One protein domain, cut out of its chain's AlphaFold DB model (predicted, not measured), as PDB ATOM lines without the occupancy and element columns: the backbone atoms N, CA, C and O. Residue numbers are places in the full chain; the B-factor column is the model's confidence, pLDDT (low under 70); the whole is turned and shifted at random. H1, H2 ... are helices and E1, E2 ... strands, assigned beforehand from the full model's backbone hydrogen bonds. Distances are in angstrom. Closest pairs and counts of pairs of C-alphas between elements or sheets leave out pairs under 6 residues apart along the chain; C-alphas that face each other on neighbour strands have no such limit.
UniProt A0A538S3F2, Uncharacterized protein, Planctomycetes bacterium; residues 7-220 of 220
ATOM      1  N   LEU A   7      27.686  -9.248  42.335       96.06
ATOM      2  CA  LEU A   7      27.117  -7.984  41.891       96.06
ATOM      3  C   LEU A   7      27.647  -6.847  42.760       96.06
ATOM      4  O   LEU A   7      27.689  -6.959  43.982       96.06
ATOM      5  N   CYS A   8      28.009  -5.737  42.133       95.62
ATOM      6  CA  CYS A   8      28.320  -4.479  42.788       95.62
ATOM      7  C   CYS A   8      27.119  -3.533  42.658       95.62
ATOM      8  O   CYS A   8      26.618  -3.273  41.566       95.62
ATOM      9  N   LEU A   9      26.643  -3.038  43.792       95.44
ATOM     10  CA  LEU A   9      25.521  -2.125  43.945       95.44
ATOM     11  C   LEU A   9      26.085  -0.750  44.312       95.44
ATOM     12  O   LEU A   9      26.636  -0.566  45.402       95.44
ATOM     13  N   ALA A  10      25.959   0.214  43.403       93.94
ATOM     14  CA  ALA A  10      26.416   1.582  43.646       93.94
ATOM     15  C   ALA A  10      25.561   2.291  44.720       93.94
ATOM     16  O   ALA A  10      24.498   1.798  45.102       93.94
ATOM     17  N   PRO A  11      25.961   3.465  45.232       91.62
ATOM     18  CA  PRO A  11      25.108   4.256  46.107       91.62
ATOM     19  C   PRO A  11      23.832   4.692  45.375       91.62
ATOM     20  O   PRO A  11      23.806   4.787  44.148       91.62
ATOM     21  N   TRP A  12      22.770   4.969  46.130       89.44
ATOM     22  CA  TRP A  12      21.570   5.577  45.558       89.44
ATOM     23  C   TRP A  12      21.888   6.998  45.084       89.44
ATOM     24  O   TRP A  12      22.290   7.844  45.881       89.44
ATOM     25  N   ALA A  13      21.673   7.262  43.800       89.19
ATOM     26  CA  ALA A  13      21.800   8.578  43.190       89.19
ATOM     27  C   ALA A  13      20.415   9.112  42.813       89.19
ATOM     28  O   ALA A  13      19.546   8.357  42.384       89.19
ATOM     29  N   ILE A  14      20.192  10.416  42.968       84.88
ATOM     30  CA  ILE A  14      18.978  11.064  42.460       84.88
ATOM     31  C   ILE A  14      19.197  11.321  40.972       84.88
ATOM     32  O   ILE A  14      20.148  12.011  40.604       84.88
ATOM     33  N   VAL A  15      18.331  10.766  40.129       78.50
ATOM     34  CA  VAL A  15      18.380  10.979  38.682       78.50
ATOM     35  C   VAL A  15      17.336  12.032  38.320       78.50
ATOM     36  O   VAL A  15      16.186  11.907  38.745       78.50
ATOM     37  N   PRO A  16      17.707  13.091  37.580       67.06
ATOM     38  CA  PRO A  16      16.739  14.078  37.124       67.06
ATOM     39  C   PRO A  16      15.714  13.430  36.178       67.06
ATOM     40  O   PRO A  16      16.078  12.637  35.310       67.06
ATOM     41  N   ASP A  17      14.439  13.806  36.338       59.00
ATOM     42  CA  ASP A  17      13.251  13.192  35.708       59.00
ATOM     43  C   ASP A  17      13.313  13.051  34.168       59.00
ATOM     44  O   ASP A  17      12.545  12.286  33.591       59.00
ATOM     45  N   GLY A  18      14.228  13.749  33.486       55.81
ATOM     46  CA  GLY A  18      14.367  13.732  32.025       55.81
ATOM     47  C   GLY A  18      14.998  12.471  31.419       55.81
ATOM     48  O   GLY A  18      14.875  12.279  30.213       55.81
ATOM     49  N   ASN A  19      15.641  11.611  32.219       53.56
ATOM     50  CA  ASN A  19      16.404  10.455  31.714       53.56
ATOM     51  C   ASN A  19      15.776   9.087  32.019       53.56
ATOM     52  O   ASN A  19      16.410   8.064  31.769       53.56
ATOM     53  N   VAL A  20      14.558   9.033  32.570       54.25
ATOM     54  CA  VAL A  20      13.906   7.754  32.887       54.25
ATOM     55  C   VAL A  20      13.091   7.273  31.678       54.25
ATOM     56  O   VAL A  20      12.105   7.923  31.315       54.25
ATOM     57  N   PRO A  21      13.438   6.128  31.063       49.66
ATOM     58  CA  PRO A  21      12.677   5.559  29.962       49.66
ATOM     59  C   PRO A  21      11.420   4.895  30.531       49.66
ATOM     60  O   PRO A  21      11.397   3.716  30.846       49.66
ATOM     61  N   THR A  22      10.350   5.650  30.769       52.03
ATOM     62  CA  THR A  22       8.993   5.083  30.869       52.03
ATOM     63  C   THR A  22       7.950   6.188  30.769       52.03
ATOM     64  O   THR A  22       7.822   7.047  31.642       52.03
ATOM     65  N   GLY A  23       7.158   6.143  29.697       44.34
ATOM     66  CA  GLY A  23       6.058   7.062  29.430       44.34
ATOM     67  C   GLY A  23       4.965   7.000  30.496       44.34
ATOM     68  O   GLY A  23       4.041   6.200  30.409       44.34
ATOM     69  N   ARG A  24       5.083   7.853  31.514       42.59
ATOM     70  CA  ARG A  24       4.007   8.566  32.226       42.59
ATOM     71  C   ARG A  24       4.668   9.334  33.363       42.59
ATOM     72  O   ARG A  24       4.938   8.772  34.423       42.59
ATOM     73  N   ALA A  25       4.936  10.609  33.096       41.00
ATOM     74  CA  ALA A  25       5.494  11.562  34.039       41.00
ATOM     75  C   ALA A  25       4.624  11.623  35.303       41.00
ATOM     76  O   ALA A  25       3.544  12.212  35.318       41.00
ATOM     77  N   ALA A  26       5.087  10.973  36.363       46.22
ATOM     78  CA  ALA A  26       4.674  11.285  37.715       46.22
ATOM     79  C   ALA A  26       5.826  12.089  38.311       46.22
ATOM     80  O   ALA A  26       6.888  11.527  38.551       46.22
ATOM     81  N   HIS A  27       5.618  13.395  38.485       45.91
ATOM     82  CA  HIS A  27       6.569  14.285  39.145       45.91
ATOM     83  C   HIS A  27       6.940  13.729  40.523       45.91
ATOM     84  O   HIS A  27       6.089  13.621  41.409       45.91
ATOM     85  N   GLY A  28       8.201  13.353  40.686       57.50
ATOM     86  CA  GLY A  28       8.734  12.805  41.923       57.50
ATOM     87  C   GLY A  28      10.148  12.303  41.690       57.50
ATOM     88  O   GLY A  28      10.373  11.530  40.768       57.50
ATOM     89  N   SER A  29      11.085  12.722  42.540       64.00
ATOM     90  CA  SER A  29      12.498  12.370  42.402       64.00
ATOM     91  C   SER A  29      12.694  10.852  42.315       64.00
ATOM     92  O   SER A  29      12.369  10.098  43.234       64.00
ATOM     93  N   VAL A  30      13.224  10.373  41.193       75.25
ATOM     94  CA  VAL A  30      13.589   8.963  41.046       75.25
ATOM     95  C   VAL A  30      14.995   8.775  41.597       75.25
ATOM     96  O   VAL A  30      15.944   9.447  41.190       75.25
ATOM     97  N   ARG A  31      15.140   7.857  42.551       87.00
ATOM     98  CA  ARG A  31      16.450   7.373  42.980       87.00
ATOM     99  C   ARG A  31      16.810   6.174  42.125       87.00
ATOM    100  O   ARG A  31      16.003   5.266  41.953       87.00
ATOM    101  N   GLN A  32      18.023   6.156  41.608       90.50
ATOM    102  CA  GLN A  32      18.550   5.050  40.833       90.50
ATOM    103  C   GLN A  32      19.839   4.545  41.463       90.50
ATOM    104  O   GLN A  32      20.614   5.298  42.049       90.50
ATOM    105  N   ARG A  33      20.067   3.249  41.325       92.38
ATOM    106  CA  ARG A  33      21.278   2.564  41.751       92.38
ATOM    107  C   ARG A  33      21.719   1.657  40.615       92.38
ATOM    108  O   ARG A  33      20.951   0.802  40.181       92.38
ATOM    109  N   SER A  34      22.935   1.844  40.116       94.81
ATOM    110  CA  SER A  34      23.501   0.955  39.102       94.81
ATOM    111  C   SER A  34      23.912  -0.380  39.717       94.81
ATOM    112  O   SER A  34      24.391  -0.429  40.854       94.81
ATOM    113  N   ILE A  35      23.745  -1.446  38.939       96.38
ATOM    114  CA  ILE A  35      24.144  -2.808  39.281       96.38
ATOM    115  C   ILE A  35      25.169  -3.256  38.242       96.38
ATOM    116  O   ILE A  35      24.862  -3.334  37.051       96.38
ATOM    117  N   SER A  36      26.389  -3.531  38.680       96.56
ATOM    118  CA  SER A  36      27.482  -3.980  37.820       96.56
ATOM    119  C   SER A  36      28.025  -5.336  38.251       96.56
ATOM    120  O   SER A  36      27.805  -5.794  39.371       96.56
ATOM    121  N   ASP A  37      28.735  -5.990  37.345       95.94
ATOM    122  CA  ASP A  37      29.568  -7.141  37.655       95.94
ATOM    123  C   ASP A  37      30.713  -6.690  38.578       95.94
ATOM    124  O   ASP A  37      31.406  -5.710  38.293       95.94
ATOM    125  N   ALA A  38      30.908  -7.377  39.703       93.06
ATOM    126  CA  ALA A  38      31.923  -6.980  40.678       93.06
ATOM    127  C   ALA A  38      33.370  -7.260  40.227       93.06
ATOM    128  O   ALA A  38      34.290  -6.642  40.758       93.06
ATOM    129  N   ALA A  39      33.582  -8.200  39.304       92.94
ATOM    130  CA  ALA A  39      34.895  -8.559  38.780       92.94
ATOM    131  C   ALA A  39      35.285  -7.692  37.576       92.94
ATOM    132  O   ALA A  39      36.393  -7.165  37.539       92.94
ATOM    133  N   SER A  40      34.381  -7.528  36.607       94.19
ATOM    134  CA  SER A  40      34.667  -6.771  35.377       94.19
ATOM    135  C   SER A  40      34.294  -5.290  35.463       94.19
ATOM    136  O   SER A  40      34.746  -4.493  34.643       94.19
ATOM    137  N   GLY A  41      33.448  -4.900  36.422       93.56
ATOM    138  CA  GLY A  41      32.878  -3.553  36.502       93.56
ATOM    139  C   GLY A  41      31.825  -3.263  35.426       93.56
ATOM    140  O   GLY A  41      31.278  -2.160  35.396       93.56
ATOM    141  N   ALA A  42      31.515  -4.228  34.553       94.88
ATOM    142  CA  ALA A  42      30.541  -4.059  33.485       94.88
ATOM    143  C   ALA A  42      29.151  -3.764  34.061       94.88
ATOM    144  O   ALA A  42      28.671  -4.466  34.948       94.88
ATOM    145  N   LEU A  43      28.483  -2.722  33.560       95.88
ATOM    146  CA  LEU A  43      27.109  -2.408  33.953       95.88
ATOM    147  C   LEU A  43      26.170  -3.521  33.463       95.88
ATOM    148  O   LEU A  43      26.075  -3.741  32.258       95.88
ATOM    149  N   LEU A  44      25.466  -4.173  34.390       95.94
ATOM    150  CA  LEU A  44      24.540  -5.277  34.111       95.94
ATOM    151  C   LEU A  44      23.076  -4.843  34.157       95.94
ATOM    152  O   LEU A  44      22.227  -5.472  33.532       95.94
ATOM    153  N   GLY A  45      22.769  -3.791  34.911       95.31
ATOM    154  CA  GLY A  45      21.406  -3.326  35.114       95.31
ATOM    155  C   GLY A  45      21.330  -2.162  36.088       95.31
ATOM    156  O   GLY A  45      22.342  -1.563  36.465       95.31
ATOM    157  N   TYR A  46      20.119  -1.830  36.509       94.12
ATOM    158  CA  TYR A  46      19.887  -0.775  37.484       94.12
ATOM    159  C   TYR A  46      18.591  -1.004  38.264       94.12
ATOM    160  O   TYR A  46      17.656  -1.647  37.794       94.12
ATOM    161  N   ALA A  47      18.547  -0.476  39.483       93.00
ATOM    162  CA  ALA A  47      17.354  -0.421  40.311       93.00
ATOM    163  C   ALA A  47      16.848   1.019  40.383       93.00
ATOM    164  O   ALA A  47      17.634   1.938  40.611       93.00
ATOM    165  N   CYS A  48      15.541   1.208  40.241       89.75
ATOM    166  CA  CYS A  48      14.861   2.484  40.395       89.75
ATOM    167  C   CYS A  48      13.913   2.428  41.590       89.75
ATOM    168  O   CYS A  48      12.998   1.606  41.623       89.75
ATOM    169  N   GLU A  49      14.099   3.337  42.538       85.75
ATOM    170  CA  GLU A  49      13.155   3.644  43.604       85.75
ATOM    171  C   GLU A  49      12.430   4.945  43.242       85.75
ATOM    172  O   GLU A  49      13.042   6.000  43.065       85.75
ATOM    173  N   ARG A  50      11.102   4.888  43.118       73.69
ATOM    174  CA  ARG A  50      10.303   6.099  42.898       73.69
ATOM    175  C   ARG A  50      10.055   6.792  44.234       73.69
ATOM    176  O   ARG A  50       9.595   6.144  45.179       73.69
ATOM    177  N   ALA A  51      10.301   8.105  44.301       61.25
ATOM    178  CA  ALA A  51       9.933   8.891  45.472       61.25
ATOM    179  C   ALA A  51       8.448   8.727  45.796       61.25
ATOM    180  O   ALA A  51       7.575   8.640  44.925       61.25
ATOM    181  N   ARG A  52       8.168   8.701  47.098       57.34
ATOM    182  CA  ARG A  52       6.799   8.754  47.595       57.34
ATOM    183  C   ARG A  52       6.213  10.114  47.216       57.34
ATOM    184  O   ARG A  52       6.871  11.119  47.477       57.34
ATOM    185  N   PRO A  53       4.996  10.176  46.656       53.09
ATOM    186  CA  PRO A  53       4.329  11.456  46.473       53.09
ATOM    187  C   PRO A  53       4.143  12.108  47.848       53.09
ATOM    188  O   PRO A  53       3.548  11.512  48.746       53.09
ATOM    189  N   GLU A  54       4.672  13.320  48.027       49.44
ATOM    190  CA  GLU A  54       4.761  13.993  49.332       49.44
ATOM    191  C   GLU A  54       3.398  14.340  49.959       49.44
ATOM    192  O   GLU A  54       3.352  14.725  51.125       49.44
ATOM    193  N   ARG A  55       2.273  14.243  49.226       50.56
ATOM    194  CA  ARG A  55       1.019  14.908  49.638       50.56
ATOM    195  C   ARG A  55      -0.303  14.168  49.428       50.56
ATOM    196  O   ARG A  55      -1.348  14.806  49.508       50.56
ATOM    197  N   VAL A  56      -0.330  12.849  49.228       53.50
ATOM    198  CA  VAL A  56      -1.623  12.151  49.053       53.50
ATOM    199  C   VAL A  56      -1.686  10.862  49.876       53.50
ATOM    200  O   VAL A  56      -1.448   9.754  49.406       53.50
ATOM    201  N   TRP A  57      -2.028  11.014  51.154       55.59
ATOM    202  CA  TRP A  57      -2.274   9.916  52.099       55.59
ATOM    203  C   TRP A  57      -3.349   8.916  51.613       55.59
ATOM    204  O   TRP A  57      -3.281   7.737  51.954       55.59
ATOM    205  N   MET A  58      -4.295   9.349  50.768       53.25
ATOM    206  CA  MET A  58      -5.285   8.471  50.120       53.25
ATOM    207  C   MET A  58      -4.698   7.637  48.971       53.25
ATOM    208  O   MET A  58      -5.013   6.455  48.850       53.25
ATOM    209  N   ASP A  59      -3.780   8.196  48.184       52.16
ATOM    210  CA  ASP A  59      -3.059   7.457  47.142       52.16
ATOM    211  C   ASP A  59      -2.153   6.392  47.762       52.16
ATOM    212  O   ASP A  59      -1.998   5.306  47.215       52.16
ATOM    213  N   TRP A  60      -1.605   6.650  48.949       50.19
ATOM    214  CA  TRP A  60      -0.827   5.670  49.705       50.19
ATOM    215  C   TRP A  60      -1.637   4.435  50.149       50.19
ATOM    216  O   TRP A  60      -1.078   3.341  50.234       50.19
ATOM    217  N   LEU A  61      -2.946   4.578  50.388       53.06
ATOM    218  CA  LEU A  61      -3.838   3.463  50.737       53.06
ATOM    219  C   LEU A  61      -4.241   2.619  49.521       53.06
ATOM    220  O   LEU A  61      -4.492   1.421  49.657       53.06
ATOM    221  N   LEU A  62      -4.312   3.240  48.341       49.41
ATOM    222  CA  LEU A  62      -4.887   2.641  47.134       49.41
ATOM    223  C   LEU A  62      -3.832   2.205  46.106       49.41
ATOM    224  O   LEU A  62      -4.076   1.299  45.304       49.41
ATOM    225  N   LEU A  63      -2.639   2.803  46.118       50.84
ATOM    226  CA  LEU A  63      -1.621   2.534  45.110       50.84
ATOM    227  C   LEU A  63      -0.786   1.303  45.458       50.84
ATOM    228  O   LEU A  63       0.193   1.351  46.198       50.84
ATOM    229  N   ARG A  64      -1.100   0.212  44.754       54.03
ATOM    230  CA  ARG A  64      -0.264  -0.984  44.548       54.03
ATOM    231  C   ARG A  64       1.021  -0.693  43.743       54.03
ATOM    232  O   ARG A  64       1.458  -1.545  42.970       54.03
ATOM    233  N   ARG A  65       1.602   0.507  43.820       56.88
ATOM    234  CA  ARG A  65       2.752   0.875  42.976       56.88
ATOM    235  C   ARG A  65       4.030   0.176  43.452       56.88
ATOM    236  O   ARG A  65       4.203  -0.008  44.660       56.88
ATOM    237  N   PRO A  66       4.911  -0.239  42.523       56.59
ATOM    238  CA  PRO A  66       6.205  -0.768  42.905       56.59
ATOM    239  C   PRO A  66       6.994   0.345  43.589       56.59
ATOM    240  O   PRO A  66       7.086   1.463  43.086       56.59
ATOM    241  N   VAL A  67       7.519   0.033  44.768       77.88
ATOM    242  CA  VAL A  67       8.456   0.897  45.490       77.88
ATOM    243  C   VAL A  67       9.822   0.823  44.816       77.88
ATOM    244  O   VAL A  67      10.542   1.811  44.804       77.88
ATOM    245  N   LEU A  68      10.146  -0.324  44.213       86.31
ATOM    246  CA  LEU A  68      11.401  -0.545  43.515       86.31
ATOM    247  C   LEU A  68      11.176  -1.398  42.260       86.31
ATOM    248  O   LEU A  68      10.409  -2.361  42.295       86.31
ATOM    249  N   ALA A  69      11.819  -1.030  41.159       90.75
ATOM    250  CA  ALA A  69      11.862  -1.788  39.912       90.75
ATOM    251  C   ALA A  69      13.322  -2.046  39.542       90.75
ATOM    252  O   ALA A  69      14.166  -1.177  39.757       90.75
ATOM    253  N   VAL A  70      13.625  -3.233  39.029       90.56
ATOM    254  CA  VAL A  70      14.982  -3.620  38.634       90.56
ATOM    255  C   VAL A  70      14.977  -4.015  37.174       90.56
ATOM    256  O   VAL A  70      14.159  -4.838  36.770       90.56
ATOM    257  N   HIS A  71      15.898  -3.436  36.416       91.56
ATOM    258  CA  HIS A  71      16.026  -3.584  34.973       91.56
ATOM    259  C   HIS A  71      17.389  -4.180  34.622       91.56
ATOM    260  O   HIS A  71      18.395  -3.862  35.267       91.56
ATOM    261  N   GLU A  72      17.428  -5.033  33.603       91.25
ATOM    262  CA  GLU A  72      18.667  -5.480  32.966       91.25
ATOM    263  C   GLU A  72      19.093  -4.487  31.881       91.25
ATOM    264  O   GLU A  72      18.253  -3.924  31.190       91.25
ATOM    265  N   LYS A  73      20.399  -4.250  31.727       90.88
ATOM    266  CA  LYS A  73      20.917  -3.223  30.811       90.88
ATOM    267  C   LYS A  73      20.726  -3.587  29.337       90.88
ATOM    268  O   LYS A  73      20.465  -2.683  28.556       90.88
ATOM    269  N   GLU A  74      20.935  -4.854  28.974       82.62
ATOM    270  CA  GLU A  74      21.055  -5.301  27.575       82.62
ATOM    271  C   GLU A  74      19.866  -4.846  26.721       82.62
ATOM    272  O   GLU A  74      20.076  -4.195  25.701       82.62
ATOM    273  N   ASP A  75      18.652  -5.041  27.240       81.56
ATOM    274  CA  ASP A  75      17.397  -4.710  26.553       81.56
ATOM    275  C   ASP A  75      16.488  -3.762  27.351       81.56
ATOM    276  O   ASP A  75      15.298  -3.641  27.068       81.56
ATOM    277  N   ASP A  76      17.007  -3.152  28.417       82.88
ATOM    278  CA  ASP A  76      16.208  -2.409  29.405       82.88
ATOM    279  C   ASP A  76      15.043  -3.226  30.017       82.88
ATOM    280  O   ASP A  76      14.042  -2.704  30.527       82.88
ATOM    281  N   SER A  77      15.172  -4.553  29.958       86.69
ATOM    282  CA  SER A  77      14.117  -5.486  30.331       86.69
ATOM    283  C   SER A  77      13.877  -5.457  31.832       86.69
ATOM    284  O   SER A  77      14.800  -5.596  32.638       86.69
ATOM    285  N   LEU A  78      12.610  -5.307  32.219       89.69
ATOM    286  CA  LEU A  78      12.198  -5.402  33.612       89.69
ATOM    287  C   LEU A  78      12.491  -6.816  34.123       89.69
ATOM    288  O   LEU A  78      11.918  -7.781  33.636       89.69
ATOM    289  N   LEU A  79      13.337  -6.931  35.142       90.12
ATOM    290  CA  LEU A  79      13.634  -8.203  35.788       90.12
ATOM    291  C   LEU A  79      12.605  -8.513  36.880       90.12
ATOM    292  O   LEU A  79      12.050  -9.611  36.946       90.12
ATOM    293  N   PHE A  80      12.362  -7.545  37.766       90.88
ATOM    294  CA  PHE A  80      11.360  -7.665  38.819       90.88
ATOM    295  C   PHE A  80      10.917  -6.324  39.375       90.88
ATOM    296  O   PHE A  80      11.604  -5.303  39.278       90.88
ATOM    297  N   THR A  81       9.792  -6.367  40.077       89.88
ATOM    298  CA  THR A  81       9.289  -5.265  40.884       89.88
ATOM    299  C   THR A  81       9.069  -5.675  42.331       89.88
ATOM    300  O   THR A  81       8.720  -6.807  42.671       89.88
ATOM    301  N   LEU A  82       9.249  -4.707  43.218       86.94
ATOM    302  CA  LEU A  82       9.014  -4.826  44.640       86.94
ATOM    303  C   LEU A  82       7.879  -3.886  45.036       86.94
ATOM    304  O   LEU A  82       8.001  -2.666  44.944       86.94
ATOM    305  N   HIS A  83       6.780  -4.439  45.529       83.00
ATOM    306  CA  HIS A  83       5.598  -3.675  45.919       83.00
ATOM    307  C   HIS A  83       5.491  -3.608  47.437       83.00
ATOM    308  O   HIS A  83       5.471  -4.642  48.103       83.00
ATOM    309  N   GLY A  84       5.404  -2.398  47.991       73.50
ATOM    310  CA  GLY A  84       5.150  -2.196  49.414       73.50
ATOM    311  C   GLY A  84       3.694  -2.510  49.751       73.50
ATOM    312  O   GLY A  84       2.784  -2.033  49.079       73.50
ATOM    313  N   GLY A  85       3.462  -3.312  50.787       62.25
ATOM    314  CA  GLY A  85       2.125  -3.563  51.316       62.25
ATOM    315  C   GLY A  85       1.915  -2.836  52.638       62.25
ATOM    316  O   GLY A  85       2.510  -3.224  53.644       62.25
ATOM    317  N   PHE A  86       1.033  -1.834  52.667       52.03
ATOM    318  CA  PHE A  86       0.400  -1.412  53.917       52.03
ATOM    319  C   PHE A  86      -0.857  -2.263  54.125       52.03
ATOM    320  O   PHE A  86      -1.736  -2.317  53.269       52.03
ATOM    321  N   ARG A  87      -0.933  -2.992  55.241       49.97
ATOM    322  CA  ARG A  87      -2.082  -3.844  55.573       49.97
ATOM    323  C   ARG A  87      -2.930  -3.179  56.657       49.97
ATOM    324  O   ARG A  87      -2.919  -3.623  57.796       49.97
ATOM    325  N   LEU A  88      -3.728  -2.176  56.292       47.94
ATOM    326  CA  LEU A  88      -4.948  -1.905  57.073       47.94
ATOM    327  C   LEU A  88      -5.921  -3.098  56.960       47.94
ATOM    328  O   LEU A  88      -6.554  -3.481  57.934       47.94
ATOM    329  N   ALA A  89      -5.937  -3.793  55.816       39.28
ATOM    330  CA  ALA A  89      -6.851  -4.907  55.560       39.28
ATOM    331  C   ALA A  89      -6.497  -6.252  56.239       39.28
ATOM    332  O   ALA A  89      -7.332  -7.150  56.255       39.28
ATOM    333  N   SER A  90      -5.296  -6.441  56.809       41.00
ATOM    334  CA  SER A  90      -4.967  -7.715  57.482       41.00
ATOM    335  C   SER A  90      -5.199  -7.732  58.981       41.00
ATOM    336  O   SER A  90      -4.838  -8.713  59.625       41.00
ATOM    337  N   TRP A  91      -5.778  -6.675  59.538       41.78
ATOM    338  CA  TRP A  91      -6.354  -6.766  60.875       41.78
ATOM    339  C   TRP A  91      -7.562  -7.716  60.893       41.78
ATOM    340  O   TRP A  91      -7.794  -8.383  61.889       41.78
ATOM    341  N   LEU A  92      -8.282  -7.843  59.771       38.16
ATOM    342  CA  LEU A  92      -9.546  -8.586  59.712       38.16
ATOM    343  C   LEU A  92      -9.440 -10.037  59.196       38.16
ATOM    344  O   LEU A  92     -10.386 -10.791  59.377       38.16
ATOM    345  N   TRP A  93      -8.336 -10.452  58.555       36.22
ATOM    346  CA  TRP A  93      -8.294 -11.714  57.776       36.22
ATOM    347  C   TRP A  93      -7.068 -12.605  58.031       36.22
ATOM    348  O   TRP A  93      -6.628 -13.345  57.153       36.22
ATOM    349  N   SER A  94      -6.497 -12.572  59.232       36.34
ATOM    350  CA  SER A  94      -5.566 -13.627  59.653       36.34
ATOM    351  C   SER A  94      -6.006 -14.183  60.995       36.34
ATOM    352  O   SER A  94      -5.626 -13.676  62.045       36.34
ATOM    353  N   ARG A  95      -6.828 -15.233  60.925       36.47
ATOM    354  CA  ARG A  95      -7.021 -16.184  62.020       36.47
ATOM    355  C   ARG A  95      -5.637 -16.779  62.348       36.47
ATOM    356  O   ARG A  95      -4.966 -17.240  61.422       36.47
ATOM    357  N   PRO A  96      -5.153 -16.686  63.595       41.47
ATOM    358  CA  PRO A  96      -3.834 -17.171  63.960       41.47
ATOM    359  C   PRO A  96      -3.932 -18.661  64.292       41.47
ATOM    360  O   PRO A  96      -4.157 -19.020  65.442       41.47
ATOM    361  N   ASP A  97      -3.744 -19.538  63.310       37.84
ATOM    362  CA  ASP A  97      -3.438 -20.941  63.610       37.84
ATOM    363  C   ASP A  97      -1.924 -21.049  63.865       37.84
ATOM    364  O   ASP A  97      -1.130 -21.422  63.004       37.84
ATOM    365  N   GLY A  98      -1.514 -20.582  65.048       40.62
ATOM    366  CA  GLY A  98      -0.141 -20.604  65.558       40.62
ATOM    367  C   GLY A  98      -0.013 -19.782  66.855       40.62
ATOM    368  O   GLY A  98      -0.641 -18.728  66.954       40.62
ATOM    369  N   PRO A  99       0.777 -20.216  67.858       33.78
ATOM    370  CA  PRO A  99       0.710 -19.699  69.230       33.78
ATOM    371  C   PRO A  99       1.421 -18.350  69.458       33.78
ATOM    372  O   PRO A  99       1.957 -18.121  70.539       33.78
ATOM    373  N   GLU A 100       1.433 -17.426  68.492       38.34
ATOM    374  CA  GLU A 100       1.991 -16.084  68.727       38.34
ATOM    375  C   GLU A 100       1.177 -14.943  68.100       38.34
ATOM    376  O   GLU A 100       1.169 -14.779  66.874       38.34
ATOM    377  N   PRO A 101       0.557 -14.081  68.930       32.31
ATOM    378  CA  PRO A 101      -0.139 -12.891  68.488       32.31
ATOM    379  C   PRO A 101       0.827 -11.703  68.528       32.31
ATOM    380  O   PRO A 101       0.956 -11.029  69.543       32.31
ATOM    381  N   PHE A 102       1.504 -11.401  67.422       38.66
ATOM    382  CA  PHE A 102       2.232 -10.133  67.313       38.66
ATOM    383  C   PHE A 102       1.857  -9.393  66.035       38.66
ATOM    384  O   PHE A 102       2.486  -9.511  64.979       38.66
ATOM    385  N   ALA A 103       0.812  -8.577  66.175       33.75
ATOM    386  CA  ALA A 103       0.468  -7.475  65.291       33.75
ATOM    387  C   ALA A 103       1.524  -6.361  65.407       33.75
ATOM    388  O   ALA A 103       1.275  -5.287  65.943       33.75
ATOM    389  N   HIS A 104       2.734  -6.606  64.911       41.06
ATOM    390  CA  HIS A 104       3.671  -5.526  64.627       41.06
ATOM    391  C   HIS A 104       3.536  -5.150  63.156       41.06
ATOM    392  O   HIS A 104       3.485  -6.027  62.288       41.06
ATOM    393  N   LEU A 105       3.473  -3.842  62.892       43.88
ATOM    394  CA  LEU A 105       3.484  -3.200  61.575       43.88
ATOM    395  C   LEU A 105       4.789  -3.540  60.832       43.88
ATOM    396  O   LEU A 105       5.674  -2.709  60.641       43.88
ATOM    397  N   SER A 106       4.949  -4.806  60.456       54.69
ATOM    398  CA  SER A 106       6.059  -5.278  59.645       54.69
ATOM    399  C   SER A 106       5.867  -4.683  58.260       54.69
ATOM    400  O   SER A 106       4.866  -4.951  57.593       54.69
ATOM    401  N   ARG A 107       6.810  -3.838  57.827       67.62
ATOM    402  CA  ARG A 107       6.900  -3.457  56.416       67.62
ATOM    403  C   ARG A 107       7.085  -4.756  55.636       67.62
ATOM    404  O   ARG A 107       8.063  -5.470  55.861       67.62
ATOM    405  N   ARG A 108       6.093  -5.086  54.812       77.56
ATOM    406  CA  ARG A 108       6.090  -6.258  53.944       77.56
ATOM    407  C   ARG A 108       6.180  -5.797  52.507       77.56
ATOM    408  O   ARG A 108       5.546  -4.811  52.126       77.56
ATOM    409  N   TRP A 109       6.910  -6.562  51.722       84.94
ATOM    410  CA  TRP A 109       7.044  -6.362  50.300       84.94
ATOM    411  C   TRP A 109       6.691  -7.630  49.547       84.94
ATOM    412  O   TRP A 109       7.000  -8.737  49.991       84.94
ATOM    413  N   GLN A 110       6.037  -7.455  48.406       88.62
ATOM    414  CA  GLN A 110       5.816  -8.515  47.432       88.62
ATOM    415  C   GLN A 110       6.827  -8.350  46.309       88.62
ATOM    416  O   GLN A 110       6.874  -7.288  45.689       88.62
ATOM    417  N   LEU A 111       7.606  -9.395  46.055       88.88
ATOM    418  CA  LEU A 111       8.466  -9.486  44.886       88.88
ATOM    419  C   LEU A 111       7.664 -10.101  43.742       88.88
ATOM    420  O   LEU A 111       7.072 -11.172  43.920       88.88
ATOM    421  N   ARG A 112       7.644  -9.442  42.588       89.50
ATOM    422  CA  ARG A 112       6.999  -9.915  41.362       89.50
ATOM    423  C   ARG A 112       8.011  -9.964  40.229       89.50
ATOM    424  O   ARG A 112       8.858  -9.084  40.171       89.50
ATOM    425  N   ASP A 113       7.937 -10.975  39.378       90.06
ATOM    426  CA  ASP A 113       8.754 -11.046  38.163       90.06
ATOM    427  C   ASP A 113       8.298 -10.027  37.103       90.06
ATOM    428  O   ASP A 113       7.389  -9.223  37.338       90.06
ATOM    429  N   ALA A 114       8.962 -10.059  35.947       88.56
ATOM    430  CA  ALA A 114       8.660  -9.246  34.771       88.56
ATOM    431  C   ALA A 114       7.186  -9.339  34.333       88.56
ATOM    432  O   ALA A 114       6.577  -8.326  33.994       88.56
ATOM    433  N   ASP A 115       6.597 -10.534  34.426       87.50
ATOM    434  CA  ASP A 115       5.203 -10.815  34.061       87.50
ATOM    435  C   ASP A 115       4.205 -10.384  35.155       87.50
ATOM    436  O   ASP A 115       2.986 -10.526  35.020       87.50
ATOM    437  N   GLY A 116       4.700  -9.862  36.282       83.06
ATOM    438  CA  GLY A 116       3.896  -9.426  37.419       83.06
ATOM    439  C   GLY A 116       3.433 -10.564  38.336       83.06
ATOM    440  O   GLY A 116       2.664 -10.313  39.283       83.06
ATOM    441  N   LYS A 117       3.897 -11.797  38.113       87.69
ATOM    442  CA  LYS A 117       3.618 -12.956  38.965       87.69
ATOM    443  C   LYS A 117       4.461 -12.869  40.232       87.69
ATOM    444  O   LYS A 117       5.639 -12.537  40.224       87.69
ATOM    445  N   GLN A 118       3.842 -13.157  41.373       88.31
ATOM    446  CA  GLN A 118       4.528 -13.083  42.659       88.31
ATOM    447  C   GLN A 118       5.603 -14.173  42.763       88.31
ATOM    448  O   GLN A 118       5.275 -15.349  42.752       88.31
ATOM    449  N   VAL A 119       6.862 -13.798  42.962       87.19
ATOM    450  CA  VAL A 119       7.984 -14.736  43.157       87.19
ATOM    451  C   VAL A 119       8.231 -14.999  44.643       87.19
ATOM    452  O   VAL A 119       8.581 -16.112  45.049       87.19
ATOM    453  N   GLY A 120       7.996 -13.991  45.484       88.38
ATOM    454  CA  GLY A 120       8.186 -14.130  46.919       88.38
ATOM    455  C   GLY A 120       7.746 -12.925  47.734       88.38
ATOM    456  O   GLY A 120       7.137 -11.978  47.235       88.38
ATOM    457  N   LEU A 121       8.027 -13.002  49.027       88.81
ATOM    458  CA  LEU A 121       7.675 -12.006  50.030       88.81
ATOM    459  C   LEU A 121       8.909 -11.648  50.842       88.81
ATOM    460  O   LEU A 121       9.656 -12.546  51.216       88.81
ATOM    461  N   LEU A 122       9.073 -10.368  51.166       86.75
ATOM    462  CA  LEU A 122      10.105  -9.874  52.074       86.75
ATOM    463  C   LEU A 122       9.447  -9.147  53.244       86.75
ATOM    464  O   LEU A 122       8.460  -8.433  53.062       86.75
ATOM    465  N   ALA A 123       9.968  -9.318  54.453       84.06
ATOM    466  CA  ALA A 123       9.444  -8.658  55.639       84.06
ATOM    467  C   ALA A 123      10.525  -8.467  56.698       84.06
ATOM    468  O   ALA A 123      11.252  -9.405  57.023       84.06
ATOM    469  N   TRP A 124      10.569  -7.286  57.311       78.75
ATOM    470  CA  TRP A 124      11.346  -7.115  58.538       78.75
ATOM    471  C   TRP A 124      10.640  -7.800  59.704       78.75
ATOM    472  O   TRP A 124       9.462  -7.530  59.969       78.75
ATOM    473  N   ARG A 125      11.362  -8.661  60.422       76.88
ATOM    474  CA  ARG A 125      10.883  -9.381  61.606       76.88
ATOM    475  C   ARG A 125      11.956  -9.366  62.689       76.88
ATOM    476  O   ARG A 125      13.137  -9.446  62.387       76.88
ATOM    477  N   ARG A 126      11.546  -9.293  63.952       75.62
ATOM    478  CA  ARG A 126      12.421  -9.669  65.070       75.62
ATOM    479  C   ARG A 126      12.257 -11.167  65.268       75.62
ATOM    480  O   ARG A 126      11.131 -11.610  65.499       75.62
ATOM    481  N   LEU A 127      13.331 -11.927  65.100       70.75
ATOM    482  CA  LEU A 127      13.305 -13.371  65.307       70.75
ATOM    483  C   LEU A 127      13.683 -13.712  66.745       70.75
ATOM    484  O   LEU A 127      14.361 -12.944  67.430       70.75
ATOM    485  N   ARG A 128      13.182 -14.855  67.209       70.31
ATOM    486  CA  ARG A 128      13.644 -15.480  68.448       70.31
ATOM    487  C   ARG A 128      14.940 -16.250  68.169       70.31
ATOM    488  O   ARG A 128      15.167 -16.652  67.030       70.31
ATOM    489  N   THR A 129      15.773 -16.451  69.187       68.25
ATOM    490  CA  THR A 129      17.085 -17.111  69.052       68.25
ATOM    491  C   THR A 129      16.975 -18.528  68.483       68.25
ATOM    492  O   THR A 129      17.782 -18.913  67.651       68.25
ATOM    493  N   ASP A 130      15.923 -19.266  68.836       69.38
ATOM    494  CA  ASP A 130      15.605 -20.610  68.326       69.38
ATOM    495  C   ASP A 130      15.161 -20.633  66.850       69.38
ATOM    496  O   ASP A 130      15.086 -21.692  66.236       69.38
ATOM    497  N   GLN A 131      14.862 -19.471  66.262       71.62
ATOM    498  CA  GLN A 131      14.451 -19.336  64.859       71.62
ATOM    499  C   GLN A 131      15.603 -18.921  63.936       71.62
ATOM    500  O   GLN A 131      15.386 -18.757  62.731       71.62
ATOM    501  N   VAL A 132      16.791 -18.699  64.499       69.31
ATOM    502  CA  VAL A 132      17.990 -18.261  63.788       69.31
ATOM    503  C   VAL A 132      18.971 -19.431  63.721       69.31
ATOM    504  O   VAL A 132      19.158 -20.120  64.723       69.31
ATOM    505  N   PRO A 133      19.584 -19.699  62.558       69.69
ATOM    506  CA  PRO A 133      20.507 -20.811  62.454       69.69
ATOM    507  C   PRO A 133      21.803 -20.592  63.234       69.69
ATOM    508  O   PRO A 133      22.364 -19.496  63.192       69.69
ATOM    509  N   PRO A 134      22.348 -21.643  63.870       64.31
ATOM    510  CA  PRO A 134      23.745 -21.633  64.274       64.31
ATOM    511  C   PRO A 134      24.645 -21.556  63.020       64.31
ATOM    512  O   PRO A 134      24.272 -22.085  61.972       64.31
ATOM    513  N   PRO A 135      25.825 -20.914  63.091       58.34
ATOM    514  CA  PRO A 135      26.490 -20.385  64.279       58.34
ATOM    515  C   PRO A 135      26.194 -18.897  64.532       58.34
ATOM    516  O   PRO A 135      27.014 -18.227  65.152       58.34
ATOM    517  N   ILE A 136      25.080 -18.345  64.033       65.56
ATOM    518  CA  ILE A 136      24.781 -16.921  64.226       65.56
ATOM    519  C   ILE A 136      24.564 -16.665  65.719       65.56
ATOM    520  O   ILE A 136      23.498 -16.946  66.272       65.56
ATOM    521  N   THR A 137      25.583 -16.118  66.371       58.97
ATOM    522  CA  THR A 137      25.480 -15.655  67.747       58.97
ATOM    523  C   THR A 137      24.598 -14.420  67.742       58.97
ATOM    524  O   THR A 137      24.988 -13.360  67.257       58.97
ATOM    525  N   MET A 138      23.369 -14.581  68.227       59.28
ATOM    526  CA  MET A 138      22.477 -13.454  68.425       59.28
ATOM    527  C   MET A 138      22.897 -12.748  69.717       59.28
ATOM    528  O   MET A 138      23.000 -13.399  70.758       59.28
ATOM    529  N   PRO A 139      23.131 -11.442  69.666       57.84
ATOM    530  CA  PRO A 139      23.419 -10.650  70.850       57.84
ATOM    531  C   PRO A 139      22.191 -10.548  71.764       57.84
ATOM    532  O   PRO A 139      21.066 -10.868  71.364       57.84
ATOM    533  N   ASP A 140      22.390 -10.082  73.002       56.59
ATOM    534  CA  ASP A 140      21.327  -9.990  74.020       56.59
ATOM    535  C   ASP A 140      20.114  -9.164  73.549       56.59
ATOM    536  O   ASP A 140      18.977  -9.367  73.996       56.59
ATOM    537  N   ARG A 141      20.318  -8.243  72.596       62.62
ATOM    538  CA  ARG A 141      19.238  -7.545  71.894       62.62
ATOM    539  C   ARG A 141      18.883  -8.298  70.619       62.62
ATOM    540  O   ARG A 141      19.699  -8.438  69.730       62.62
ATOM    541  N   ARG A 142      17.617  -8.703  70.471       65.38
ATOM    542  CA  ARG A 142      17.117  -9.379  69.255       65.38
ATOM    543  C   ARG A 142      17.267  -8.468  68.015       65.38
ATOM    544  O   ARG A 142      16.455  -7.535  67.897       65.38
ATOM    545  N   PRO A 143      18.208  -8.718  67.077       66.19
ATOM    546  CA  PRO A 143      18.334  -7.914  65.872       66.19
ATOM    547  C   PRO A 143      17.070  -7.990  65.017       66.19
ATOM    548  O   PRO A 143      16.276  -8.943  65.061       66.19
ATOM    549  N   ARG A 144      16.858  -6.943  64.218       73.31
ATOM    550  CA  ARG A 144      15.858  -6.995  63.157       73.31
ATOM    551  C   ARG A 144      16.454  -7.803  62.017       73.31
ATOM    552  O   ARG A 144      17.533  -7.518  61.522       73.31
ATOM    553  N   CYS A 145      15.717  -8.800  61.572       77.06
ATOM    554  CA  CYS A 145      16.091  -9.605  60.429       77.06
ATOM    555  C   CYS A 145      15.177  -9.277  59.256       77.06
ATOM    556  O   CYS A 145      13.959  -9.121  59.422       77.06
ATOM    557  N   LEU A 146      15.741  -9.214  58.056       83.06
ATOM    558  CA  LEU A 146      14.954  -9.249  56.836       83.06
ATOM    559  C   LEU A 146      14.734 -10.714  56.476       83.06
ATOM    560  O   LEU A 146      15.673 -11.450  56.179       83.06
ATOM    561  N   VAL A 147      13.479 -11.139  56.534       84.81
ATOM    562  CA  VAL A 147      13.074 -12.489  56.154       84.81
ATOM    563  C   VAL A 147      12.470 -12.416  54.766       84.81
ATOM    564  O   VAL A 147      11.473 -11.716  54.571       84.81
ATOM    565  N   ALA A 148      13.042 -13.153  53.821       85.69
ATOM    566  CA  ALA A 148      12.425 -13.388  52.528       85.69
ATOM    567  C   ALA A 148      11.899 -14.824  52.434       85.69
ATOM    568  O   ALA A 148      12.379 -15.733  53.106       85.69
ATOM    569  N   SER A 149      10.862 -15.030  51.636       86.25
ATOM    570  CA  SER A 149      10.299 -16.355  51.381       86.25
ATOM    571  C   SER A 149       9.855 -16.466  49.936       86.25
ATOM    572  O   SER A 149       9.305 -15.508  49.391       86.25
ATOM    573  N   ASN A 150      10.102 -17.613  49.313       83.88
ATOM    574  CA  ASN A 150       9.617 -17.896  47.965       83.88
ATOM    575  C   ASN A 150       8.286 -18.667  48.005       83.88
ATOM    576  O   ASN A 150       7.820 -19.094  49.061       83.88
ATOM    577  N   GLN A 151       7.675 -18.877  46.836       79.44
ATOM    578  CA  GLN A 151       6.426 -19.647  46.722       79.44
ATOM    579  C   GLN A 151       6.553 -21.125  47.124       79.44
ATOM    580  O   GLN A 151       5.553 -21.759  47.441       79.44
ATOM    581  N   ARG A 152       7.769 -21.681  47.127       75.62
ATOM    582  CA  ARG A 152       8.047 -23.075  47.505       75.62
ATOM    583  C   ARG A 152       8.237 -23.248  49.019       75.62
ATOM    584  O   ARG A 152       8.678 -24.301  49.456       75.62
ATOM    585  N   GLY A 153       7.962 -22.210  49.813       73.38
ATOM    586  CA  GLY A 153       8.122 -22.233  51.270       73.38
ATOM    587  C   GLY A 153       9.568 -22.088  51.746       73.38
ATOM    588  O   GLY A 153       9.816 -22.104  52.951       73.38
ATOM    589  N   ARG A 154      10.526 -21.898  50.831       80.25
ATOM    590  CA  ARG A 154      11.919 -21.650  51.193       80.25
ATOM    591  C   ARG A 154      12.038 -20.299  51.875       80.25
ATOM    592  O   ARG A 154      11.453 -19.322  51.403       80.25
ATOM    593  N   ARG A 155      12.817 -20.238  52.950       84.19
ATOM    594  CA  ARG A 155      13.047 -19.018  53.723       84.19
ATOM    595  C   ARG A 155      14.482 -18.566  53.545       84.19
ATOM    596  O   ARG A 155      15.390 -19.382  53.495       84.19
ATOM    597  N   LEU A 156      14.652 -17.260  53.445       84.88
ATOM    598  CA  LEU A 156      15.928 -16.576  53.405       84.88
ATOM    599  C   LEU A 156      15.964 -15.611  54.579       84.88
ATOM    600  O   LEU A 156      14.952 -14.980  54.907       84.88
ATOM    601  N   LEU A 157      17.120 -15.503  55.202       85.75
ATOM    602  CA  LEU A 157      17.341 -14.697  56.376       85.75
ATOM    603  C   LEU A 157      18.580 -13.841  56.164       85.75
ATOM    604  O   LEU A 157      19.668 -14.353  55.927       85.75
ATOM    605  N   MET A 158      18.402 -12.536  56.304       84.06
ATOM    606  CA  MET A 158      19.499 -11.594  56.443       84.06
ATOM    607  C   MET A 158      19.384 -10.940  57.811       84.06
ATOM    608  O   MET A 158      18.342 -10.369  58.152       84.06
ATOM    609  N   VAL A 159      20.446 -11.048  58.599       76.81
ATOM    610  CA  VAL A 159      20.523 -10.445  59.928       76.81
ATOM    611  C   VAL A 159      21.149  -9.061  59.785       76.81
ATOM    612  O   VAL A 159      22.137  -8.893  59.073       76.81
ATOM    613  N   GLU A 160      20.523  -8.054  60.390       69.12
ATOM    614  CA  GLU A 160      21.126  -6.728  60.510       69.12
ATOM    615  C   GLU A 160      22.294  -6.830  61.507       69.12
ATOM    616  O   GLU A 160      22.069  -7.328  62.613       69.12
ATOM    617  N   PRO A 161      23.525  -6.444  61.124       62.34
ATOM    618  CA  PRO A 161      24.670  -6.524  62.021       62.34
ATOM    619  C   PRO A 161      24.483  -5.540  63.180       62.34
ATOM    620  O   PRO A 161      23.875  -4.481  63.007       62.34
ATOM    621  N   GLU A 162      24.968  -5.909  64.366       57.53
ATOM    622  CA  GLU A 162      24.852  -5.065  65.560       57.53
ATOM    623  C   GLU A 162      25.829  -3.891  65.569       57.53
ATOM    624  O   GLU A 162      25.472  -2.803  66.021       57.53
ATOM    625  N   ASP A 163      27.016  -4.106  65.015       56.38
ATOM    626  CA  ASP A 163      28.079  -3.117  64.923       56.38
ATOM    627  C   ASP A 163      28.371  -2.791  63.456       56.38
ATOM    628  O   ASP A 163      27.821  -3.419  62.554       56.38
ATOM    629  N   ASN A 164      29.231  -1.798  63.209       55.00
ATOM    630  CA  ASN A 164      29.687  -1.315  61.892       55.00
ATOM    631  C   ASN A 164      30.375  -2.386  61.002       55.00
ATOM    632  O   ASN A 164      31.252  -2.061  60.199       55.00
ATOM    633  N   GLU A 165      30.026  -3.663  61.136       61.19
ATOM    634  CA  GLU A 165      30.441  -4.734  60.259       61.19
ATOM    635  C   GLU A 165      30.038  -4.415  58.824       61.19
ATOM    636  O   GLU A 165      28.870  -4.264  58.454       61.19
ATOM    637  N   CYS A 166      31.067  -4.349  57.990       66.94
ATOM    638  CA  CYS A 166      30.928  -4.123  56.568       66.94
ATOM    639  C   CYS A 166      30.325  -5.330  55.840       66.94
ATOM    640  O   CYS A 166      30.174  -5.234  54.635       66.94
ATOM    641  N   SER A 167      30.018  -6.459  56.493       76.88
ATOM    642  CA  SER A 167      29.546  -7.685  55.834       76.88
ATOM    643  C   SER A 167      28.376  -8.337  56.564       76.88
ATOM    644  O   SER A 167      28.316  -8.328  57.785       76.88
ATOM    645  N   ARG A 168      27.443  -8.911  55.801       83.44
ATOM    646  CA  ARG A 168      26.232  -9.587  56.281       83.44
ATOM    647  C   ARG A 168      26.081 -10.919  55.566       83.44
ATOM    648  O   ARG A 168      26.026 -10.952  54.337       83.44
ATOM    649  N   THR A 169      25.951 -12.009  56.310       82.62
ATOM    650  CA  THR A 169      25.684 -13.326  55.720       82.62
ATOM    651  C   THR A 169      24.200 -13.485  55.395       82.62
ATOM    652  O   THR A 169      23.320 -13.125  56.184       82.62
ATOM    653  N   LEU A 170      23.920 -14.032  54.215       84.88
ATOM    654  CA  LEU A 170      22.590 -14.371  53.731       84.88
ATOM    655  C   LEU A 170      22.380 -15.870  53.899       84.88
ATOM    656  O   LEU A 170      22.997 -16.681  53.212       84.88
ATOM    657  N   TRP A 171      21.475 -16.235  54.790       84.94
ATOM    658  CA  TRP A 171      21.145 -17.623  55.079       84.94
ATOM    659  C   TRP A 171      19.891 -18.032  54.328       84.94
ATOM    660  O   TRP A 171      18.992 -17.217  54.114       84.94
ATOM    661  N   GLY A 172      19.788 -19.299  53.958       84.69
ATOM    662  CA  GLY A 172      18.580 -19.843  53.368       84.69
ATOM    663  C   GLY A 172      18.335 -21.286  53.752       84.69
ATOM    664  O   GLY A 172      19.260 -22.019  54.083       84.69
ATOM    665  N   THR A 173      17.068 -21.685  53.727       81.56
ATOM    666  CA  THR A 173      16.688 -23.071  53.985       81.56
ATOM    667  C   THR A 173      16.816 -23.910  52.720       81.56
ATOM    668  O   THR A 173      16.574 -23.427  51.607       81.56
ATOM    669  N   ASN A 174      17.163 -25.187  52.857       73.75
ATOM    670  CA  ASN A 174      17.073 -26.105  51.728       73.75
ATOM    671  C   ASN A 174      15.591 -26.390  51.405       73.75
ATOM    672  O   ASN A 174      14.739 -26.438  52.291       73.75
ATOM    673  N   ALA A 175      15.257 -26.572  50.125       69.06
ATOM    674  CA  ALA A 175      13.908 -26.986  49.735       69.06
ATOM    675  C   ALA A 175      13.578 -28.415  50.203       69.06
ATOM    676  O   ALA A 175      12.431 -28.684  50.542       69.06
ATOM    677  N   ALA A 176      14.571 -29.311  50.230       69.44
ATOM    678  CA  ALA A 176      14.397 -30.689  50.696       69.44
ATOM    679  C   ALA A 176      14.324 -30.787  52.230       69.44
ATOM    680  O   ALA A 176      13.620 -31.637  52.768       69.44
ATOM    681  N   HIS A 177      15.024 -29.888  52.926       71.06
ATOM    682  CA  HIS A 177      15.115 -29.856  54.383       71.06
ATOM    683  C   HIS A 177      14.891 -28.417  54.866       71.06
ATOM    684  O   HIS A 177      15.844 -27.654  55.020       71.06
ATOM    685  N   PRO A 178      13.630 -27.998  55.075       67.44
ATOM    686  CA  PRO A 178      13.294 -26.604  55.375       67.44
ATOM    687  C   PRO A 178      13.720 -26.154  56.783       67.44
ATOM    688  O   PRO A 178      13.569 -24.980  57.119       67.44
ATOM    689  N   TRP A 179      14.235 -27.079  57.590       71.50
ATOM    690  CA  TRP A 179      14.883 -26.853  58.883       71.50
ATOM    691  C   TRP A 179      16.410 -26.713  58.771       71.50
ATOM    692  O   TRP A 179      17.022 -26.179  59.693       71.50
ATOM    693  N   ASP A 180      17.009 -27.113  57.644       80.00
ATOM    694  CA  ASP A 180      18.448 -26.995  57.414       80.00
ATOM    695  C   ASP A 180      18.757 -25.649  56.779       80.00
ATOM    696  O   ASP A 180      18.371 -25.358  55.640       80.00
ATOM    697  N   TRP A 181      19.475 -24.829  57.533       82.12
ATOM    698  CA  TRP A 181      19.977 -23.557  57.058       82.12
ATOM    699  C   TRP A 181      21.373 -23.714  56.482       82.12
ATOM    700  O   TRP A 181      22.227 -24.408  57.025       82.12
ATOM    701  N   THR A 182      21.610 -23.009  55.390       86.31
ATOM    702  CA  THR A 182      22.904 -22.950  54.730       86.31
ATOM    703  C   THR A 182      23.158 -21.531  54.241       86.31
ATOM    704  O   THR A 182      22.235 -20.720  54.110       86.31
ATOM    705  N   GLU A 183      24.421 -21.207  54.008       88.56
ATOM    706  CA  GLU A 183      24.804 -19.921  53.458       88.56
ATOM    707  C   GLU A 183      24.474 -19.871  51.964       88.56
ATOM    708  O   GLU A 183      24.892 -20.712  51.169       88.56
ATOM    709  N   PHE A 184      23.725 -18.847  51.580       89.12
ATOM    710  CA  PHE A 184      23.323 -18.574  50.204       89.12
ATOM    711  C   PHE A 184      24.003 -17.340  49.617       89.12
ATOM    712  O   PHE A 184      23.846 -17.055  48.426       89.12
ATOM    713  N   GLY A 185      24.777 -16.622  50.424       89.38
ATOM    714  CA  GLY A 185      25.587 -15.516  49.960       89.38
ATOM    715  C   GLY A 185      26.017 -14.577  51.070       89.38
ATOM    716  O   GLY A 185      25.744 -14.790  52.250       89.38
ATOM    717  N   THR A 186      26.638 -13.482  50.660       90.94
ATOM    718  CA  THR A 186      27.070 -12.400  51.542       90.94
ATOM    719  C   THR A 186      26.777 -11.047  50.909       90.94
ATOM    720  O   THR A 186      26.808 -10.888  49.689       90.94
ATOM    721  N   VAL A 187      26.481 -10.060  51.743       89.81
ATOM    722  CA  VAL A 187      26.340  -8.653  51.368       89.81
ATOM    723  C   VAL A 187      27.408  -7.888  52.120       89.81
ATOM    724  O   VAL A 187      27.286  -7.712  53.328       89.81
ATOM    725  N   ALA A 188      28.440  -7.433  51.420       89.31
ATOM    726  CA  ALA A 188      29.521  -6.661  52.005       89.31
ATOM    727  C   ALA A 188      29.581  -5.259  51.405       89.31
ATOM    728  O   ALA A 188      29.696  -5.123  50.195       89.31
ATOM    729  N   GLY A 189      29.506  -4.207  52.212       82.00
ATOM    730  CA  GLY A 189      29.502  -2.833  51.738       82.00
ATOM    731  C   GLY A 189      30.437  -1.907  52.495       82.00
ATOM    732  O   GLY A 189      30.785  -2.124  53.650       82.00
ATOM    733  N   ASN A 190      30.819  -0.839  51.810       78.12
ATOM    734  CA  ASN A 190      31.400   0.361  52.394       78.12
ATOM    735  C   ASN A 190      30.586   1.583  51.930       78.12
ATOM    736  O   ASN A 190      29.579   1.449  51.237       78.12
ATOM    737  N   GLN A 191      31.031   2.793  52.274       75.00
ATOM    738  CA  GLN A 191      30.334   4.032  51.895       75.00
ATOM    739  C   GLN A 191      30.204   4.249  50.373       75.00
ATOM    740  O   GLN A 191      29.383   5.055  49.943       75.00
ATOM    741  N   LYS A 192      31.011   3.566  49.552       83.50
ATOM    742  CA  LYS A 192      31.059   3.753  48.095       83.50
ATOM    743  C   LYS A 192      30.299   2.690  47.315       83.50
ATOM    744  O   LYS A 192      29.850   2.989  46.219       83.50
ATOM    745  N   ALA A 193      30.196   1.467  47.820       87.12
ATOM    746  CA  ALA A 193      29.519   0.387  47.117       87.12
ATOM    747  C   ALA A 193      29.158  -0.755  48.064       87.12
ATOM    748  O   ALA A 193      29.825  -0.977  49.075       87.12
ATOM    749  N   THR A 194      28.131  -1.514  47.689       92.25
ATOM    750  CA  THR A 194      27.789  -2.791  48.318       92.25
ATOM    751  C   THR A 194      27.968  -3.932  47.327       92.25
ATOM    752  O   THR A 194      27.407  -3.906  46.244       92.25
ATOM    753  N   VAL A 195      28.720  -4.956  47.698       94.00
ATOM    754  CA  VAL A 195      28.934  -6.180  46.934       94.00
ATOM    755  C   VAL A 195      28.023  -7.281  47.469       94.00
ATOM    756  O   VAL A 195      28.129  -7.678  48.625       94.00
ATOM    757  N   LEU A 196      27.148  -7.795  46.613       94.56
ATOM    758  CA  LEU A 196      26.355  -8.996  46.850       94.56
ATOM    759  C   LEU A 196      27.050 -10.181  46.176       94.56
ATOM    760  O   LEU A 196      27.221 -10.189  44.959       94.56
ATOM    761  N   THR A 197      27.429 -11.185  46.955       94.81
ATOM    762  CA  THR A 197      28.001 -12.443  46.463       94.81
ATOM    763  C   THR A 197      26.987 -13.555  46.665       94.81
ATOM    764  O   THR A 197      26.532 -13.765  47.785       94.81
ATOM    765  N   PHE A 198      26.628 -14.269  45.603       94.00
ATOM    766  CA  PHE A 198      25.786 -15.459  45.693       94.00
ATOM    767  C   PHE A 198      26.634 -16.689  46.051       94.00
ATOM    768  O   PHE A 198      27.823 -16.755  45.728       94.00
ATOM    769  N   ALA A 199      26.031 -17.695  46.681       91.69
ATOM    770  CA  ALA A 199      26.636 -19.020  46.819       91.69
ATOM    771  C   ALA A 199      26.548 -19.798  45.496       91.69
ATOM    772  O   ALA A 199      25.550 -19.691  44.781       91.69
ATOM    773  N   ALA A 200      27.569 -20.598  45.167       89.44
ATOM    774  CA  ALA A 200      27.624 -21.367  43.909       89.44
ATOM    775  C   ALA A 200      26.447 -22.353  43.760       89.44
ATOM    776  O   ALA A 200      25.974 -22.638  42.665       89.44
ATOM    777  N   ALA A 201      25.889 -22.815  44.883       87.75
ATOM    778  CA  ALA A 201      24.692 -23.653  44.894       87.75
ATOM    779  C   ALA A 201      23.461 -22.985  44.239       87.75
ATOM    780  O   ALA A 201      22.507 -23.676  43.886       87.75
ATOM    781  N   LEU A 202      23.469 -21.658  44.067       88.25
ATOM    782  CA  LEU A 202      22.366 -20.896  43.481       88.25
ATOM    783  C   LEU A 202      22.485 -20.681  41.968       88.25
ATOM    784  O   LEU A 202      21.638 -19.987  41.405       88.25
ATOM    785  N   ASP A 203      23.495 -21.236  41.293       87.50
ATOM    786  CA  ASP A 203      23.755 -20.969  39.868       87.50
ATOM    787  C   ASP A 203      22.532 -21.192  38.975       87.50
ATOM    788  O   ASP A 203      22.274 -20.409  38.065       87.50
ATOM    789  N   ARG A 204      21.719 -22.204  39.294       87.75
ATOM    790  CA  ARG A 204      20.494 -22.557  38.556       87.75
ATOM    791  C   ARG A 204      19.209 -22.101  39.244       87.75
ATOM    792  O   ARG A 204      18.129 -22.615  38.957       87.75
ATOM    793  N   GLU A 205      19.307 -21.152  40.168       89.12
ATOM    794  CA  GLU A 205      18.179 -20.673  40.960       89.12
ATOM    795  C   GLU A 205      17.936 -19.165  40.793       89.12
ATOM    796  O   GLU A 205      18.103 -18.387  41.743       89.12
ATOM    797  N   PRO A 206      17.474 -18.725  39.608       90.31
ATOM    798  CA  PRO A 206      17.298 -17.304  39.315       90.31
ATOM    799  C   PRO A 206      16.334 -16.632  40.300       90.31
ATOM    800  O   PRO A 206      16.631 -15.564  40.820       90.31
ATOM    801  N   PHE A 207      15.231 -17.290  40.670       89.56
ATOM    802  CA  PHE A 207      14.265 -16.737  41.627       89.56
ATOM    803  C   PHE A 207      14.833 -16.552  43.042       89.56
ATOM    804  O   PHE A 207      14.476 -15.592  43.730       89.56
ATOM    805  N   THR A 208      15.722 -17.444  43.492       88.94
ATOM    806  CA  THR A 208      16.411 -17.278  44.782       88.94
ATOM    807  C   THR A 208      17.379 -16.099  44.700       88.94
ATOM    808  O   THR A 208      17.363 -15.241  45.585       88.94
ATOM    809  N   LYS A 209      18.150 -15.986  43.607       92.56
ATOM    810  CA  LYS A 209      19.038 -14.839  43.357       92.56
ATOM    811  C   LYS A 209      18.265 -13.512  43.290       92.56
ATOM    812  O   LYS A 209      18.702 -12.537  43.895       92.56
ATOM    813  N   MET A 210      17.081 -13.478  42.667       93.69
ATOM    814  CA  MET A 210      16.192 -12.301  42.662       93.69
ATOM    815  C   MET A 210      15.780 -11.887  44.075       93.69
ATOM    816  O   MET A 210      15.822 -10.705  44.407       93.69
ATOM    817  N   LEU A 211      15.396 -12.848  44.924       90.19
ATOM    818  CA  LEU A 211      15.012 -12.562  46.308       90.19
ATOM    819  C   LEU A 211      16.179 -12.015  47.132       90.19
ATOM    820  O   LEU A 211      15.976 -11.088  47.914       90.19
ATOM    821  N   LEU A 212      17.382 -12.556  46.946       91.25
ATOM    822  CA  LEU A 212      18.590 -12.068  47.613       91.25
ATOM    823  C   LEU A 212      18.990 -10.672  47.122       91.25
ATOM    824  O   LEU A 212      19.310  -9.812  47.939       91.25
ATOM    825  N   LEU A 213      18.889 -10.410  45.815       94.00
ATOM    826  CA  LEU A 213      19.111  -9.076  45.255       94.00
ATOM    827  C   LEU A 213      18.092  -8.067  45.803       94.00
ATOM    828  O   LEU A 213      18.473  -6.985  46.244       94.00
ATOM    829  N   ALA A 214      16.810  -8.433  45.856       91.44
ATOM    830  CA  ALA A 214      15.773  -7.597  46.456       91.44
ATOM    831  C   ALA A 214      16.033  -7.334  47.948       91.44
ATOM    832  O   ALA A 214      15.856  -6.210  48.414       91.44
ATOM    833  N   ALA A 215      16.478  -8.348  48.696       88.00
ATOM    834  CA  ALA A 215      16.832  -8.205  50.103       88.00
ATOM    835  C   ALA A 215      18.000  -7.228  50.293       88.00
ATOM    836  O   ALA A 215      17.891  -6.306  51.103       88.00
ATOM    837  N   ALA A 216      19.067  -7.381  49.500       89.75
ATOM    838  CA  ALA A 216      20.217  -6.486  49.518       89.75
ATOM    839  C   ALA A 216      19.791  -5.038  49.237       89.75
ATOM    840  O   ALA A 216      20.039  -4.173  50.074       89.75
ATOM    841  N   LEU A 217      19.047  -4.796  48.150       89.38
ATOM    842  CA  LEU A 217      18.602  -3.460  47.724       89.38
ATOM    843  C   LEU A 217      17.739  -2.715  48.754       89.38
ATOM    844  O   LEU A 217      17.772  -1.491  48.786       89.38
ATOM    845  N   ILE A 218      16.960  -3.424  49.576       82.94
ATOM    846  CA  ILE A 218      16.132  -2.810  50.633       82.94
ATOM    847  C   ILE A 218      16.967  -2.466  51.878       82.94
ATOM    848  O   ILE A 218      16.546  -1.651  52.700       82.94
ATOM    849  N   SER A 219      18.111  -3.125  52.059       79.00
ATOM    850  CA  SER A 219      18.912  -3.062  53.288       79.00
ATOM    851  C   SER A 219      20.165  -2.193  53.202       79.00
ATOM    852  O   SER A 219      20.853  -2.031  54.215       79.00
ATOM    853  N   THR A 220      20.492  -1.697  52.012       75.56
ATOM    854  CA  THR A 220      21.699  -0.919  51.702       75.56
ATOM    855  C   THR A 220      21.330   0.309  50.895       75.56
ATOM    856  O   THR A 220      22.096   1.291  50.909       75.56
TER     857      THR A 220
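Overview. This is residues 7 to 220 of the 220 residues of an uncharacterized protein of Planctomycetes bacterium (UniProt A0A538S3F2). A closed barrel of twelve strands is wrapped round one helix, H2, which lies within the ring and makes the core. A thirteenth strand, E2, is paired onto E3 and is not in the ring; H1 sits away from the barrel between E4 and E5, and residues 92 to 102 stick out from the body. The printed part has 214 residues, with two named helices and thirteen named strands in the order E1 E2 E3 E4 H1 E5 E6 E7 E8 E9 E10 E11 E12 E13 H2. Round the ring run E1 E3 E4 E5 E6 E7 E8 E9 E10 E11 E12 E13 and back to E1, all antiparallel; the class is mostly strand, though under half of the residues are in named elements. The whole is compact, with a radius of gyration of the C-alphas of 17.8 A and spans of 50 by 47 by 33 A.

Along the chain. Start at the ring, where E1, residues 7 to 9, begins at C-alpha 7 (27.117, -7.984, 41.891). Next round the ring find E3, residues 30 to 37 and 22.9 A long, then E4, residues 43 to 50, 20.9 A, and E5, residues 66 to 72. E6, residues 78 to 85, is 20.5 A long, and E7 holds residues 108 to 113. E8, residues 118 to 126, runs 24.0 A from C-alpha 118 at (4.528, -13.083, 42.659). E9 takes residues 144 to 150, E10 residues 155 to 159 and E11 residues 167 to 173, 20.1 A. E12, residues 181 to 189, is 23.4 A long and bends by 53 degrees at residue 184; E13 is residues 194 to 198. Off the ring, look for E2 at residues 13 to 15 and H1 at residues 57 to 62. H2, residues 206 to 219, runs 20.0 A to C-alpha 219 at (18.912, -3.062, 53.288).

Arrangement. Look first where the ring closes: E13 and E1 are antiparallel, with N 9 and O 194 at 2.7 A, within hydrogen-bond range. On the other side of E1 is E3, where N 8 and O 36 are 2.8 A apart. E3 has staggered pairing: on one side E1 is beside its residues 35 to 37 and E2 beside 30 to 32, with N 13 and O 32 at 2.8 A. On the other side, E4 forms a hairpin with E3, and N 33 and O 47 are 2.9 A apart. E5 is the antiparallel neighbour of E4, with N 48 and O 69 at 2.8 A. From E5 to E13 the strands make a meander, each the antiparallel neighbour of the one before; E2 E3 E4 make another. In the hairpin of E8 and E9, for instance, N 123 and O 147 are 2.8 A apart. The sheet curls round H2. The closest C-alphas of E9 and H2, those of Ala 148 and Leu 211, are 6.8 A apart; those of E13 and H2, Leu 196 and Ala 216, are 7.1 A apart. E5 and H2 are near each other. H1 is not on the barrel, and H1 and H2 are apart. Every O i to N i+4 pair is within hydrogen-bond range in H2, and 1 of 2 in H1.

Size, cuts and confidence. The C-alphas farthest apart, those of Gly 18 and Pro 99, are 51.8 A apart. The printed part has no cut and ends at residue 220, the chain's last. The long links are E2 to E3, E6 to E7 and E8 to E9; residues 92 to 102 stand free. The mean pLDDT of the printed part is 74.4, and 77 residues are under 70, among them 16 to 29, 51 to 66, 85 to 107 and 132 to 143.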